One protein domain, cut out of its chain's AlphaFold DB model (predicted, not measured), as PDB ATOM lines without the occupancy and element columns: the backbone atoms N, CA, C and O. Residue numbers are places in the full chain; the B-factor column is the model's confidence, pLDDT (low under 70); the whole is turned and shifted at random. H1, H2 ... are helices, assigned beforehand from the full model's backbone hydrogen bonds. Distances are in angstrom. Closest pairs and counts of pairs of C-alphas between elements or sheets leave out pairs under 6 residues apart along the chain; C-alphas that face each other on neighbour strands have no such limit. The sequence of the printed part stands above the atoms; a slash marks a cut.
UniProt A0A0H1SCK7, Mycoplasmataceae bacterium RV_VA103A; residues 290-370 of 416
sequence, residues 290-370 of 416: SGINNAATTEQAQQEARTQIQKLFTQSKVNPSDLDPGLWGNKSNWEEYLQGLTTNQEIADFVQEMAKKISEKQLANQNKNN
ATOM      1  N   SER A 290      55.770 -16.626 -44.128       91.62
ATOM      2  CA  SER A 290      56.700 -16.665 -45.260       91.62
ATOM      3  C   SER A 290      56.091 -16.062 -46.527       91.62
ATOM      4  O   SER A 290      56.770 -15.301 -47.215       91.62
ATOM      5  N   GLY A 291      54.808 -16.312 -46.796       95.50
ATOM      6  CA  GLY A 291      54.114 -15.738 -47.949       95.50
ATOM      7  C   GLY A 291      53.940 -14.217 -47.856       95.50
ATOM      8  O   GLY A 291      54.092 -13.531 -48.861       95.50
ATOM      9  N   ILE A 292      53.715 -13.677 -46.653       96.44
ATOM     10  CA  ILE A 292      53.576 -12.226 -46.420       96.44
ATOM     11  C   ILE A 292      54.927 -11.531 -46.615       96.44
ATOM     12  O   ILE A 292      55.029 -10.535 -47.327       96.44
ATOM     13  N   ASN A 293      55.980 -12.077 -46.004       91.88
ATOM     14  CA  ASN A 293      57.310 -11.470 -46.031       91.88
ATOM     15  C   ASN A 293      57.945 -11.513 -47.427       91.88
ATOM     16  O   ASN A 293      58.669 -10.590 -47.794       91.88
ATOM     17  N   ASN A 294      57.661 -12.564 -48.203       94.00
ATOM     18  CA  ASN A 294      58.225 -12.772 -49.539       94.00
ATOM     19  C   ASN A 294      57.296 -12.318 -50.678       94.00
ATOM     20  O   ASN A 294      57.603 -12.562 -51.847       94.00
ATOM     21  N   ALA A 295      56.158 -11.697 -50.366       97.06
ATOM     22  CA  ALA A 295      55.223 -11.217 -51.372       97.06
ATOM     23  C   ALA A 295      55.872 -10.152 -52.268       97.06
ATOM     24  O   ALA A 295      56.486  -9.200 -51.781       97.06
ATOM     25  N   ALA A 296      55.696 -10.297 -53.585       97.38
ATOM     26  CA  ALA A 296      56.266  -9.382 -54.573       97.38
ATOM     27  C   ALA A 296      55.543  -8.026 -54.615       97.38
ATOM     28  O   ALA A 296      56.097  -7.043 -55.103       97.38
ATOM     29  N   THR A 297      54.302  -7.982 -54.128       98.06
ATOM     30  CA  THR A 297      53.442  -6.794 -54.104       98.06
ATOM     31  C   THR A 297      52.714  -6.693 -52.768       98.06
ATOM     32  O   THR A 297      52.478  -7.708 -52.104       98.06
ATOM     33  N   THR A 298      52.323  -5.475 -52.392       97.69
ATOM     34  CA  THR A 298      51.525  -5.225 -51.185       97.69
ATOM     35  C   THR A 298      50.182  -5.951 -51.263       97.69
ATOM     36  O   THR A 298      49.749  -6.548 -50.283       97.69
ATOM     37  N   GLU A 299      49.548  -5.997 -52.433       98.19
ATOM     38  CA  GLU A 299      48.283  -6.702 -52.654       98.19
ATOM     39  C   GLU A 299      48.426  -8.210 -52.407       98.19
ATOM     40  O   GLU A 299      47.573  -8.824 -51.763       98.19
ATOM     41  N   GLN A 300      49.530  -8.813 -52.863       97.81
ATOM     42  CA  GLN A 300      49.829 -10.217 -52.580       97.81
ATOM     43  C   GLN A 300      50.051 -10.446 -51.076       97.81
ATOM     44  O   GLN A 300      49.526 -11.416 -50.530       97.81
ATOM     45  N   ALA A 301      50.769  -9.545 -50.395       97.75
ATOM     46  CA  ALA A 301      50.977  -9.622 -48.949       97.75
ATOM     47  C   ALA A 301      49.650  -9.517 -48.178       97.75
ATOM     48  O   ALA A 301      49.402 -10.307 -47.267       97.75
ATOM     49  N   GLN A 302      48.770  -8.587 -48.567       98.44
ATOM     50  CA  GLN A 302      47.437  -8.416 -47.982       98.44
ATOM     51  C   GLN A 302      46.559  -9.655 -48.197       98.44
ATOM     52  O   GLN A 302      45.836 -10.066 -47.288       98.44
ATOM     53  N   GLN A 303      46.618 -10.277 -49.377       98.19
ATOM     54  CA  GLN A 303      45.847 -11.486 -49.673       98.19
ATOM     55  C   GLN A 303      46.329 -12.694 -48.853       98.19
ATOM     56  O   GLN A 303      45.505 -13.446 -48.320       98.19
ATOM     57  N   GLU A 304      47.644 -12.862 -48.702       97.75
ATOM     58  CA  GLU A 304      48.209 -13.897 -47.836       97.75
ATOM     59  C   GLU A 304      47.826 -13.648 -46.371       97.75
ATOM     60  O   GLU A 304      47.301 -14.534 -45.699       97.75
ATOM     61  N   ALA A 305      47.975 -12.410 -45.892       97.94
ATOM     62  CA  ALA A 305      47.577 -12.009 -44.545       97.94
ATOM     63  C   ALA A 305      46.097 -12.287 -44.257       97.94
ATOM     64  O   ALA A 305      45.761 -12.844 -43.210       97.94
ATOM     65  N   ARG A 306      45.206 -11.966 -45.206       98.44
ATOM     66  CA  ARG A 306      43.773 -12.270 -45.105       98.44
ATOM     67  C   ARG A 306      43.535 -13.770 -44.947       98.44
ATOM     68  O   ARG A 306      42.757 -14.169 -44.081       98.44
ATOM     69  N   THR A 307      44.229 -14.585 -45.738       97.75
ATOM     70  CA  THR A 307      44.139 -16.052 -45.685       97.75
ATOM     71  C   THR A 307      44.579 -16.587 -44.320       97.75
ATOM     72  O   THR A 307      43.867 -17.388 -43.709       97.75
ATOM     73  N   GLN A 308      45.706 -16.100 -43.791       97.06
ATOM     74  CA  GLN A 308      46.212 -16.503 -42.476       97.06
ATOM     75  C   GLN A 308      45.258 -16.094 -41.339       97.06
ATOM     76  O   GLN A 308      44.937 -16.918 -40.483       97.06
ATOM     77  N   ILE A 309      44.732 -14.864 -41.346       97.25
ATOM     78  CA  ILE A 309      43.790 -14.386 -40.317       97.25
ATOM     79  C   ILE A 309      42.475 -15.184 -40.344       97.25
ATOM     80  O   ILE A 309      41.984 -15.611 -39.297       97.25
ATOM     81  N   GLN A 310      41.917 -15.460 -41.527       97.44
ATOM     82  CA  GLN A 310      40.702 -16.276 -41.658       97.44
ATOM     83  C   GLN A 310      40.902 -17.704 -41.136       97.44
ATOM     84  O   GLN A 310      40.023 -18.264 -40.470       97.44
ATOM     85  N   LYS A 311      42.077 -18.284 -41.398       96.12
ATOM     86  CA  LYS A 311      42.460 -19.596 -40.876       96.12
ATOM     87  C   LYS A 311      42.502 -19.594 -39.342       96.12
ATOM     88  O   LYS A 311      41.931 -20.499 -38.732       96.12
ATOM     89  N   LEU A 312      43.071 -18.556 -38.723       96.12
ATOM     90  CA  LEU A 312      43.100 -18.396 -37.262       96.12
ATOM     91  C   LEU A 312      41.695 -18.320 -36.656       96.12
ATOM     92  O   LEU A 312      41.416 -19.029 -35.688       96.12
ATOM     93  N   PHE A 313      40.791 -17.517 -37.225       96.62
ATOM     94  CA  PHE A 313      39.401 -17.447 -36.759       96.62
ATOM     95  C   PHE A 313      38.696 -18.805 -36.855       96.62
ATOM     96  O   PHE A 313      38.095 -19.272 -35.886       96.62
ATOM     97  N   THR A 314      38.846 -19.487 -37.992       95.06
ATOM     98  CA  THR A 314      38.233 -20.804 -38.227       95.06
ATOM     99  C   THR A 314      38.714 -21.843 -37.211       95.06
ATOM    100  O   THR A 314      37.915 -22.598 -36.660       95.06
ATOM    101  N   GLN A 315      40.020 -21.881 -36.935       93.12
ATOM    102  CA  GLN A 315      40.623 -22.882 -36.054       93.12
ATOM    103  C   GLN A 315      40.354 -22.609 -34.568       93.12
ATOM    104  O   GLN A 315      40.096 -23.542 -33.810       93.12
ATOM    105  N   SER A 316      40.372 -21.341 -34.157       94.19
ATOM    106  CA  SER A 316      40.144 -20.925 -32.765       94.19
ATOM    107  C   SER A 316      38.670 -20.909 -32.351       94.19
ATOM    108  O   SER A 316      38.371 -20.862 -31.156       94.19
ATOM    109  N   LYS A 317      37.744 -20.935 -33.325       95.69
ATOM    110  CA  LYS A 317      36.302 -20.699 -33.124       95.69
ATOM    111  C   LYS A 317      36.005 -19.344 -32.464       95.69
ATOM    112  O   LYS A 317      35.001 -19.198 -31.767       95.69
ATOM    113  N   VAL A 318      36.889 -18.368 -32.652       95.38
ATOM    114  CA  VAL A 318      36.685 -16.971 -32.257       95.38
ATOM    115  C   VAL A 318      36.072 -16.239 -33.447       95.38
ATOM    116  O   VAL A 318      36.536 -16.407 -34.573       95.38
ATOM    117  N   ASN A 319      35.038 -15.430 -33.226       97.44
ATOM    118  CA  ASN A 319      34.487 -14.572 -34.274       97.44
ATOM    119  C   ASN A 319      35.205 -13.217 -34.273       97.44
ATOM    120  O   ASN A 319      35.614 -12.750 -33.209       97.44
ATOM    121  N   PRO A 320      35.300 -12.511 -35.412       97.69
ATOM    122  CA  PRO A 320      35.852 -11.155 -35.436       97.69
ATOM    123  C   PRO A 320      35.174 -10.204 -34.436       97.69
ATOM    124  O   PRO A 320      35.846  -9.419 -33.777       97.69
ATOM    125  N   SER A 321      33.855 -10.335 -34.247       96.81
ATOM    126  CA  SER A 321      33.074  -9.553 -33.278       96.81
ATOM    127  C   SER A 321      33.403  -9.847 -31.810       96.81
ATOM    128  O   SER A 321      32.951  -9.122 -30.929       96.81
ATOM    129  N   ASP A 322      34.141 -10.922 -31.527       96.25
ATOM    130  CA  ASP A 322      34.593 -11.256 -30.178       96.25
ATOM    131  C   ASP A 322      35.847 -10.474 -29.761       96.25
ATOM    132  O   ASP A 322      36.217 -10.516 -28.580       96.25
ATOM    133  N   LEU A 323      36.517  -9.810 -30.707       96.62
ATOM    134  CA  LEU A 323      37.721  -9.020 -30.474       96.62
ATOM    135  C   LEU A 323      37.388  -7.540 -30.243       96.62
ATOM    136  O   LEU A 323      36.309  -7.070 -30.596       96.62
ATOM    137  N   ASP A 324      38.325  -6.813 -29.630       94.75
ATOM    138  CA  ASP A 324      38.209  -5.367 -29.419       94.75
ATOM    139  C   ASP A 324      38.229  -4.631 -30.773       94.75
ATOM    140  O   ASP A 324      39.229  -4.739 -31.493       94.75
ATOM    141  N   PRO A 325      37.179  -3.861 -31.122       93.31
ATOM    142  CA  PRO A 325      37.159  -3.073 -32.350       93.31
ATOM    143  C   PRO A 325      38.316  -2.079 -32.483       93.31
ATOM    144  O   PRO A 325      38.698  -1.729 -33.599       93.31
ATOM    145  N   GLY A 326      38.924  -1.661 -31.367       93.94
ATOM    146  CA  GLY A 326      40.106  -0.800 -31.363       93.94
ATOM    147  C   GLY A 326      41.315  -1.392 -32.098       93.94
ATOM    148  O   GLY A 326      42.179  -0.632 -32.538       93.94
ATOM    149  N   LEU A 327      41.365  -2.715 -32.304       93.88
ATOM    150  CA  LEU A 327      42.445  -3.391 -33.040       93.88
ATOM    151  C   LEU A 327      42.559  -2.958 -34.503       93.88
ATOM    152  O   LEU A 327      43.633  -3.069 -35.087       93.88
ATOM    153  N   TRP A 328      41.474  -2.459 -35.090       95.12
ATOM    154  CA  TRP A 328      41.446  -1.969 -36.467       95.12
ATOM    155  C   TRP A 328      41.103  -0.471 -36.546       95.12
ATOM    156  O   TRP A 328      40.638   0.035 -37.571       95.12
ATOM    157  N   GLY A 329      41.385   0.274 -35.469       92.19
ATOM    158  CA  GLY A 329      41.274   1.732 -35.414       92.19
ATOM    159  C   GLY A 329      39.869   2.242 -35.739       92.19
ATOM    160  O   GLY A 329      38.883   1.799 -35.164       92.19
ATOM    161  N   ASN A 330      39.774   3.190 -36.676       92.50
ATOM    162  CA  ASN A 330      38.499   3.787 -37.094       92.50
ATOM    163  C   ASN A 330      37.828   3.035 -38.259       92.50
ATOM    164  O   ASN A 330      36.929   3.582 -38.900       92.50
ATOM    165  N   LYS A 331      38.308   1.836 -38.605       96.62
ATOM    166  CA  LYS A 331      37.757   1.053 -39.714       96.62
ATOM    167  C   LYS A 331      36.556   0.229 -39.275       96.62
ATOM    168  O   LYS A 331      36.371  -0.050 -38.095       96.62
ATOM    169  N   SER A 332      35.719  -0.151 -40.235       94.81
ATOM    170  CA  SER A 332      34.501  -0.913 -39.944       94.81
ATOM    171  C   SER A 332      34.784  -2.375 -39.579       94.81
ATOM    172  O   SER A 332      34.035  -2.978 -38.812       94.81
ATOM    173  N   ASN A 333      35.872  -2.938 -40.106       97.38
ATOM    174  CA  ASN A 333      36.331  -4.297 -39.847       97.38
ATOM    175  C   ASN A 333      37.844  -4.421 -40.097       97.38
ATOM    176  O   ASN A 333      38.497  -3.504 -40.610       97.38
ATOM    177  N   TRP A 334      38.398  -5.574 -39.725       97.94
ATOM    178  CA  TRP A 334      39.823  -5.857 -39.855       97.94
ATOM    179  C   TRP A 334      40.266  -5.977 -41.322       97.94
ATOM    180  O   TRP A 334      41.408  -5.642 -41.632       97.94
ATOM    181  N   GLU A 335      39.390  -6.403 -42.239       98.38
ATOM    182  CA  GLU A 335      39.705  -6.498 -43.665       98.38
ATOM    183  C   GLU A 335      39.926  -5.121 -44.298       98.38
ATOM    184  O   GLU A 335      40.844  -4.958 -45.103       98.38
ATOM    185  N   GLU A 336      39.108  -4.131 -43.936       98.00
ATOM    186  CA  GLU A 336      39.248  -2.744 -44.384       98.00
ATOM    187  C   GLU A 336      40.518  -2.103 -43.808       98.00
ATOM    188  O   GLU A 336      41.205  -1.346 -44.496       98.00
ATOM    189  N   TYR A 337      40.865  -2.426 -42.559       98.19
ATOM    190  CA  TYR A 337      42.125  -1.986 -41.962       98.19
ATOM    191  C   TYR A 337      43.334  -2.591 -42.669       98.19
ATOM    192  O   TYR A 337      44.233  -1.851 -43.059       98.19
ATOM    193  N   LEU A 338      43.313  -3.901 -42.928       98.06
ATOM    194  CA  LEU A 338      44.366  -4.602 -43.661       98.06
ATOM    195  C   LEU A 338      44.586  -4.020 -45.068       98.06
ATOM    196  O   LEU A 338      45.730  -3.865 -45.483       98.06
ATOM    197  N   GLN A 339      43.515  -3.656 -45.782       98.00
ATOM    198  CA  GLN A 339      43.612  -3.002 -47.098       98.00
ATOM    199  C   GLN A 339      44.314  -1.636 -47.042       98.00
ATOM    200  O   GLN A 339      44.894  -1.206 -48.036       98.00
ATOM    201  N   GLY A 340      44.262  -0.953 -45.895       97.38
ATOM    202  CA  GLY A 340      44.927   0.331 -45.681       97.38
ATOM    203  C   GLY A 340      46.424   0.228 -45.375       97.38
ATOM    204  O   GLY A 340      47.095   1.258 -45.364       97.38
ATOM    205  N   LEU A 341      46.951  -0.973 -45.119       97.56
ATOM    206  CA  LEU A 341      48.367  -1.187 -44.818       97.56
ATOM    207  C   LEU A 341      49.175  -1.245 -46.115       97.56
ATOM    208  O   LEU A 341      48.826  -1.981 -47.037       97.56
ATOM    209  N   THR A 342      50.257  -0.471 -46.188       97.50
ATOM    210  CA  THR A 342      50.955  -0.204 -47.460       97.50
ATOM    211  C   THR A 342      52.254  -0.984 -47.623       97.50
ATOM    212  O   THR A 342      52.764  -1.103 -48.738       97.50
ATOM    213  N   THR A 343      52.783  -1.540 -46.534       96.75
ATOM    214  CA  THR A 343      54.056  -2.265 -46.526       96.75
ATOM    215  C   THR A 343      53.902  -3.694 -46.007       96.75
ATOM    216  O   THR A 343      53.097  -3.960 -45.115       96.75
ATOM    217  N   ASN A 344      54.733  -4.619 -46.505       96.12
ATOM    218  CA  ASN A 344      54.749  -6.009 -46.027       96.12
ATOM    219  C   ASN A 344      55.021  -6.095 -44.515       96.12
ATOM    220  O   ASN A 344      54.485  -6.976 -43.853       96.12
ATOM    221  N   GLN A 345      55.821  -5.171 -43.964       93.56
ATOM    222  CA  GLN A 345      56.120  -5.124 -42.532       93.56
ATOM    223  C   GLN A 345      54.884  -4.748 -41.705       93.56
ATOM    224  O   GLN A 345      54.561  -5.464 -40.765       93.56
ATOM    225  N   GLU A 346      54.161  -3.685 -42.077       96.62
ATOM    226  CA  GLU A 346      52.911  -3.298 -41.398       96.62
ATOM    227  C   GLU A 346      51.882  -4.432 -41.438       96.62
ATOM    228  O   GLU A 346      51.239  -4.737 -40.435       96.62
ATOM    229  N   ILE A 347      51.757  -5.089 -42.594       98.12
ATOM    230  CA  ILE A 347      50.871  -6.239 -42.782       98.12
ATOM    231  C   ILE A 347      51.291  -7.399 -41.873       98.12
ATOM    232  O   ILE A 347      50.447  -8.007 -41.213       98.12
ATOM    233  N   ALA A 348      52.589  -7.702 -41.814       94.50
ATOM    234  CA  ALA A 348      53.115  -8.771 -40.981       94.50
ATOM    235  C   ALA A 348      52.882  -8.508 -39.484       94.50
ATOM    236  O   ALA A 348      52.438  -9.406 -38.765       94.50
ATOM    237  N   ASP A 349      53.129  -7.279 -39.031       90.94
ATOM    238  CA  ASP A 349      52.903  -6.860 -37.645       90.94
ATOM    239  C   ASP A 349      51.418  -6.965 -37.274       90.94
ATOM    240  O   ASP A 349      51.069  -7.490 -36.214       90.94
ATOM    241  N   PHE A 350      50.527  -6.558 -38.183       97.31
ATOM    242  CA  PHE A 350      49.087  -6.679 -37.980       97.31
ATOM    243  C   PHE A 350      48.625  -8.138 -37.850       97.31
ATOM    244  O   PHE A 350      47.860  -8.464 -36.942       97.31
ATOM    245  N   VAL A 351      49.118  -9.043 -38.704       96.88
ATOM    246  CA  VAL A 351      48.792 -10.479 -38.617       96.88
ATOM    247  C   VAL A 351      49.258 -11.078 -37.289       96.88
ATOM    248  O   VAL A 351      48.527 -11.867 -36.686       96.88
ATOM    249  N   GLN A 352      50.438 -10.689 -36.798       90.25
ATOM    250  CA  GLN A 352      50.942 -11.142 -35.499       90.25
ATOM    251  C   GLN A 352      50.063 -10.664 -34.337       90.25
ATOM    252  O   GLN A 352      49.736 -11.462 -33.454       90.25
ATOM    253  N   GLU A 353      49.643  -9.396 -34.348       93.88
ATOM    254  CA  GLU A 353      48.761  -8.858 -33.308       93.88
ATOM    255  C   GLU A 353      47.379  -9.526 -33.345       93.88
ATOM    256  O   GLU A 353      46.861  -9.928 -32.301       93.88
ATOM    257  N   MET A 354      46.816  -9.763 -34.536       96.38
ATOM    258  CA  MET A 354      45.560 -10.508 -34.692       96.38
ATOM    259  C   MET A 354      45.660 -11.918 -34.104       96.38
ATOM    260  O   MET A 354      44.785 -12.340 -33.349       96.38
ATOM    261  N   ALA A 355      46.750 -12.636 -34.373       94.44
ATOM    262  CA  ALA A 355      46.980 -13.967 -33.812       94.44
ATOM    263  C   ALA A 355      47.016 -13.975 -32.293       94.44
ATOM    264  O   ALA A 355      46.391 -14.821 -31.652       94.44
ATOM    265  N   LYS A 356      47.754 -13.021 -31.724       88.94
ATOM    266  CA  LYS A 356      47.867 -12.850 -30.283       88.94
ATOM    267  C   LYS A 356      46.487 -12.622 -29.672       88.94
ATOM    268  O   LYS A 356      46.116 -13.319 -28.732       88.94
ATOM    269  N   LYS A 357      45.689 -11.720 -30.248       94.56
ATOM    270  CA  LYS A 357      44.350 -11.372 -29.746       94.56
ATOM    271  C   LYS A 357      43.344 -12.513 -29.882       94.56
ATOM    272  O   LYS A 357      42.577 -12.767 -28.953       94.56
ATOM    273  N   ILE A 358      43.388 -13.247 -30.992       95.31
ATOM    274  CA  ILE A 358      42.592 -14.465 -31.189       95.31
ATOM    275  C   ILE A 358      42.968 -15.521 -30.139       95.31
ATOM    276  O   ILE A 358      42.082 -16.095 -29.505       95.31
ATOM    277  N   SER A 359      44.265 -15.729 -29.897       89.44
ATOM    278  CA  SER A 359      44.760 -16.668 -28.884       89.44
ATOM    279  C   SER A 359      44.310 -16.295 -27.470       89.44
ATOM    280  O   SER A 359      43.814 -17.156 -26.742       89.44
ATOM    281  N   GLU A 360      44.436 -15.020 -27.091       87.31
ATOM    282  CA  GLU A 360      43.965 -14.495 -25.803       87.31
ATOM    283  C   GLU A 360      42.460 -14.760 -25.625       87.31
ATOM    284  O   GLU A 360      42.018 -15.234 -24.572       87.31
ATOM    285  N   LYS A 361      41.660 -14.512 -26.672       94.44
ATOM    286  CA  LYS A 361      40.209 -14.716 -26.624       94.44
ATOM    287  C   LYS A 361      39.820 -16.191 -26.546       94.44
ATOM    288  O   LYS A 361      38.913 -16.541 -25.787       94.44
ATOM    289  N   GLN A 362      40.507 -17.056 -27.285       93.94
ATOM    290  CA  GLN A 362      40.294 -18.500 -27.239       93.94
ATOM    291  C   GLN A 362      40.541 -19.049 -25.827       93.94
ATOM    292  O   GLN A 362      39.691 -19.768 -25.297       93.94
ATOM    293  N   LEU A 363      41.643 -18.646 -25.185       85.94
ATOM    294  CA  LEU A 363      41.961 -19.044 -23.812       85.94
ATOM    295  C   LEU A 363      40.886 -18.564 -22.822       85.94
ATOM    296  O   LEU A 363      40.433 -19.317 -21.958       85.94
ATOM    297  N   ALA A 364      40.407 -17.328 -22.980       87.38
ATOM    298  CA  ALA A 364      39.321 -16.799 -22.158       87.38
ATOM    299  C   ALA A 364      38.013 -17.600 -22.321       87.38
ATOM    300  O   ALA A 364      37.313 -17.846 -21.334       87.38
ATOM    301  N   ASN A 365      37.685 -18.037 -23.541       90.81
ATOM    302  CA  ASN A 365      36.505 -18.862 -23.811       90.81
ATOM    303  C   ASN A 365      36.631 -20.266 -23.188       90.81
ATOM    304  O   ASN A 365      35.667 -20.767 -22.609       90.81
ATOM    305  N   GLN A 366      37.819 -20.875 -23.235       87.00
ATOM    306  CA  GLN A 366      38.086 -22.163 -22.583       87.00
ATOM    307  C   GLN A 366      37.922 -22.077 -21.060       87.00
ATOM    308  O   GLN A 366      37.238 -22.908 -20.461       87.00
ATOM    309  N   ASN A 367      38.455 -21.022 -20.441       80.00
ATOM    310  CA  ASN A 367      38.334 -20.808 -18.998       80.00
ATOM    311  C   ASN A 367      36.876 -20.621 -18.548       80.00
ATOM    312  O   ASN A 367      36.487 -21.107 -17.484       80.00
ATOM    313  N   LYS A 368      36.039 -19.964 -19.363       85.81
ATOM    314  CA  LYS A 368      34.599 -19.849 -19.083       85.81
ATOM    315  C   LYS A 368      33.905 -21.208 -19.110       85.81
ATOM    316  O   LYS A 368      33.133 -21.500 -18.200       85.81
ATOM    317  N   ASN A 369      34.200 -22.047 -20.101       77.12
ATOM    318  CA  ASN A 369      33.579 -23.368 -20.225       77.12
ATOM    319  C   ASN A 369      33.952 -24.294 -19.055       77.12
ATOM    320  O   ASN A 369      33.091 -25.011 -18.543       77.12
ATOM    321  N   ASN A 370      35.191 -24.211 -18.564       74.31
ATOM    322  CA  ASN A 370      35.640 -24.991 -17.408       74.31
ATOM    323  C   ASN A 370      34.916 -24.593 -16.109       74.31
ATOM    324  O   ASN A 370      34.569 -25.461 -15.309       74.31
TER     325      ASN A 370
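This is residues 290 to 370 of the 416 residues of a protein of Mycoplasmataceae bacterium RV_VA103A (UniProt A0A0H1SCK7). Two long helices, H2 and H5, lie side by side and run the same way, and H5 reaches well past the end of H2. Between them the chain folds back along one side of the pair through the short helices H3 and H4, while the small H1 packs on the pair near the starts of H2 and H5. The printed part has 81 residues with five named helices, H1 to H5 in order along the chain, and no named strand; the class is all helix. The whole is compact, with a radius of gyration of the C-alphas of 13.1 A, and elongated, spanning 45 by 27 by 16 A.

H5, residues 344 to 370, is 39.3 A long, from C-alpha 344 at (54.749, -6.009, -46.027) to C-alpha 370 at (35.640, -24.991, -17.408). H2, residues 298 to 316, is 26.7 A long. H4 is residues 334 to 339, H3 residues 325 to 328, and H1 residues 290 to 293, beginning at C-alpha 290 (56.700, -16.665, -45.260).

H2 is the hub. It touches H5 at a shallow tilt of 7 degrees, the same way; the closest C-alphas, of Ala 301 and Asn 344, are 6.0 A apart. With residues 302 to 306 alone, H2 touches H4, closest at C-alphas 302 and 338, 6.5 A. With residues 300 to 305 alone, it touches H1, closest at C-alphas 301 and 292, 4.5 A. H3 and H4 only just touch, only at the corner, with 3 pairs of C-alphas within 8 A, the closest those of Trp 328 and Trp 334, 5.4 A. H2, H4 and H5 have every O i to N i+4 pair within hydrogen-bond range; H1 and H3 are too short for such a pair.

The farthest C-alphas, of Ala 296 and Asn 370, are 45.3 A apart. The printed part has no cut, no link is long, and no printed residue is under 70 in pLDDT.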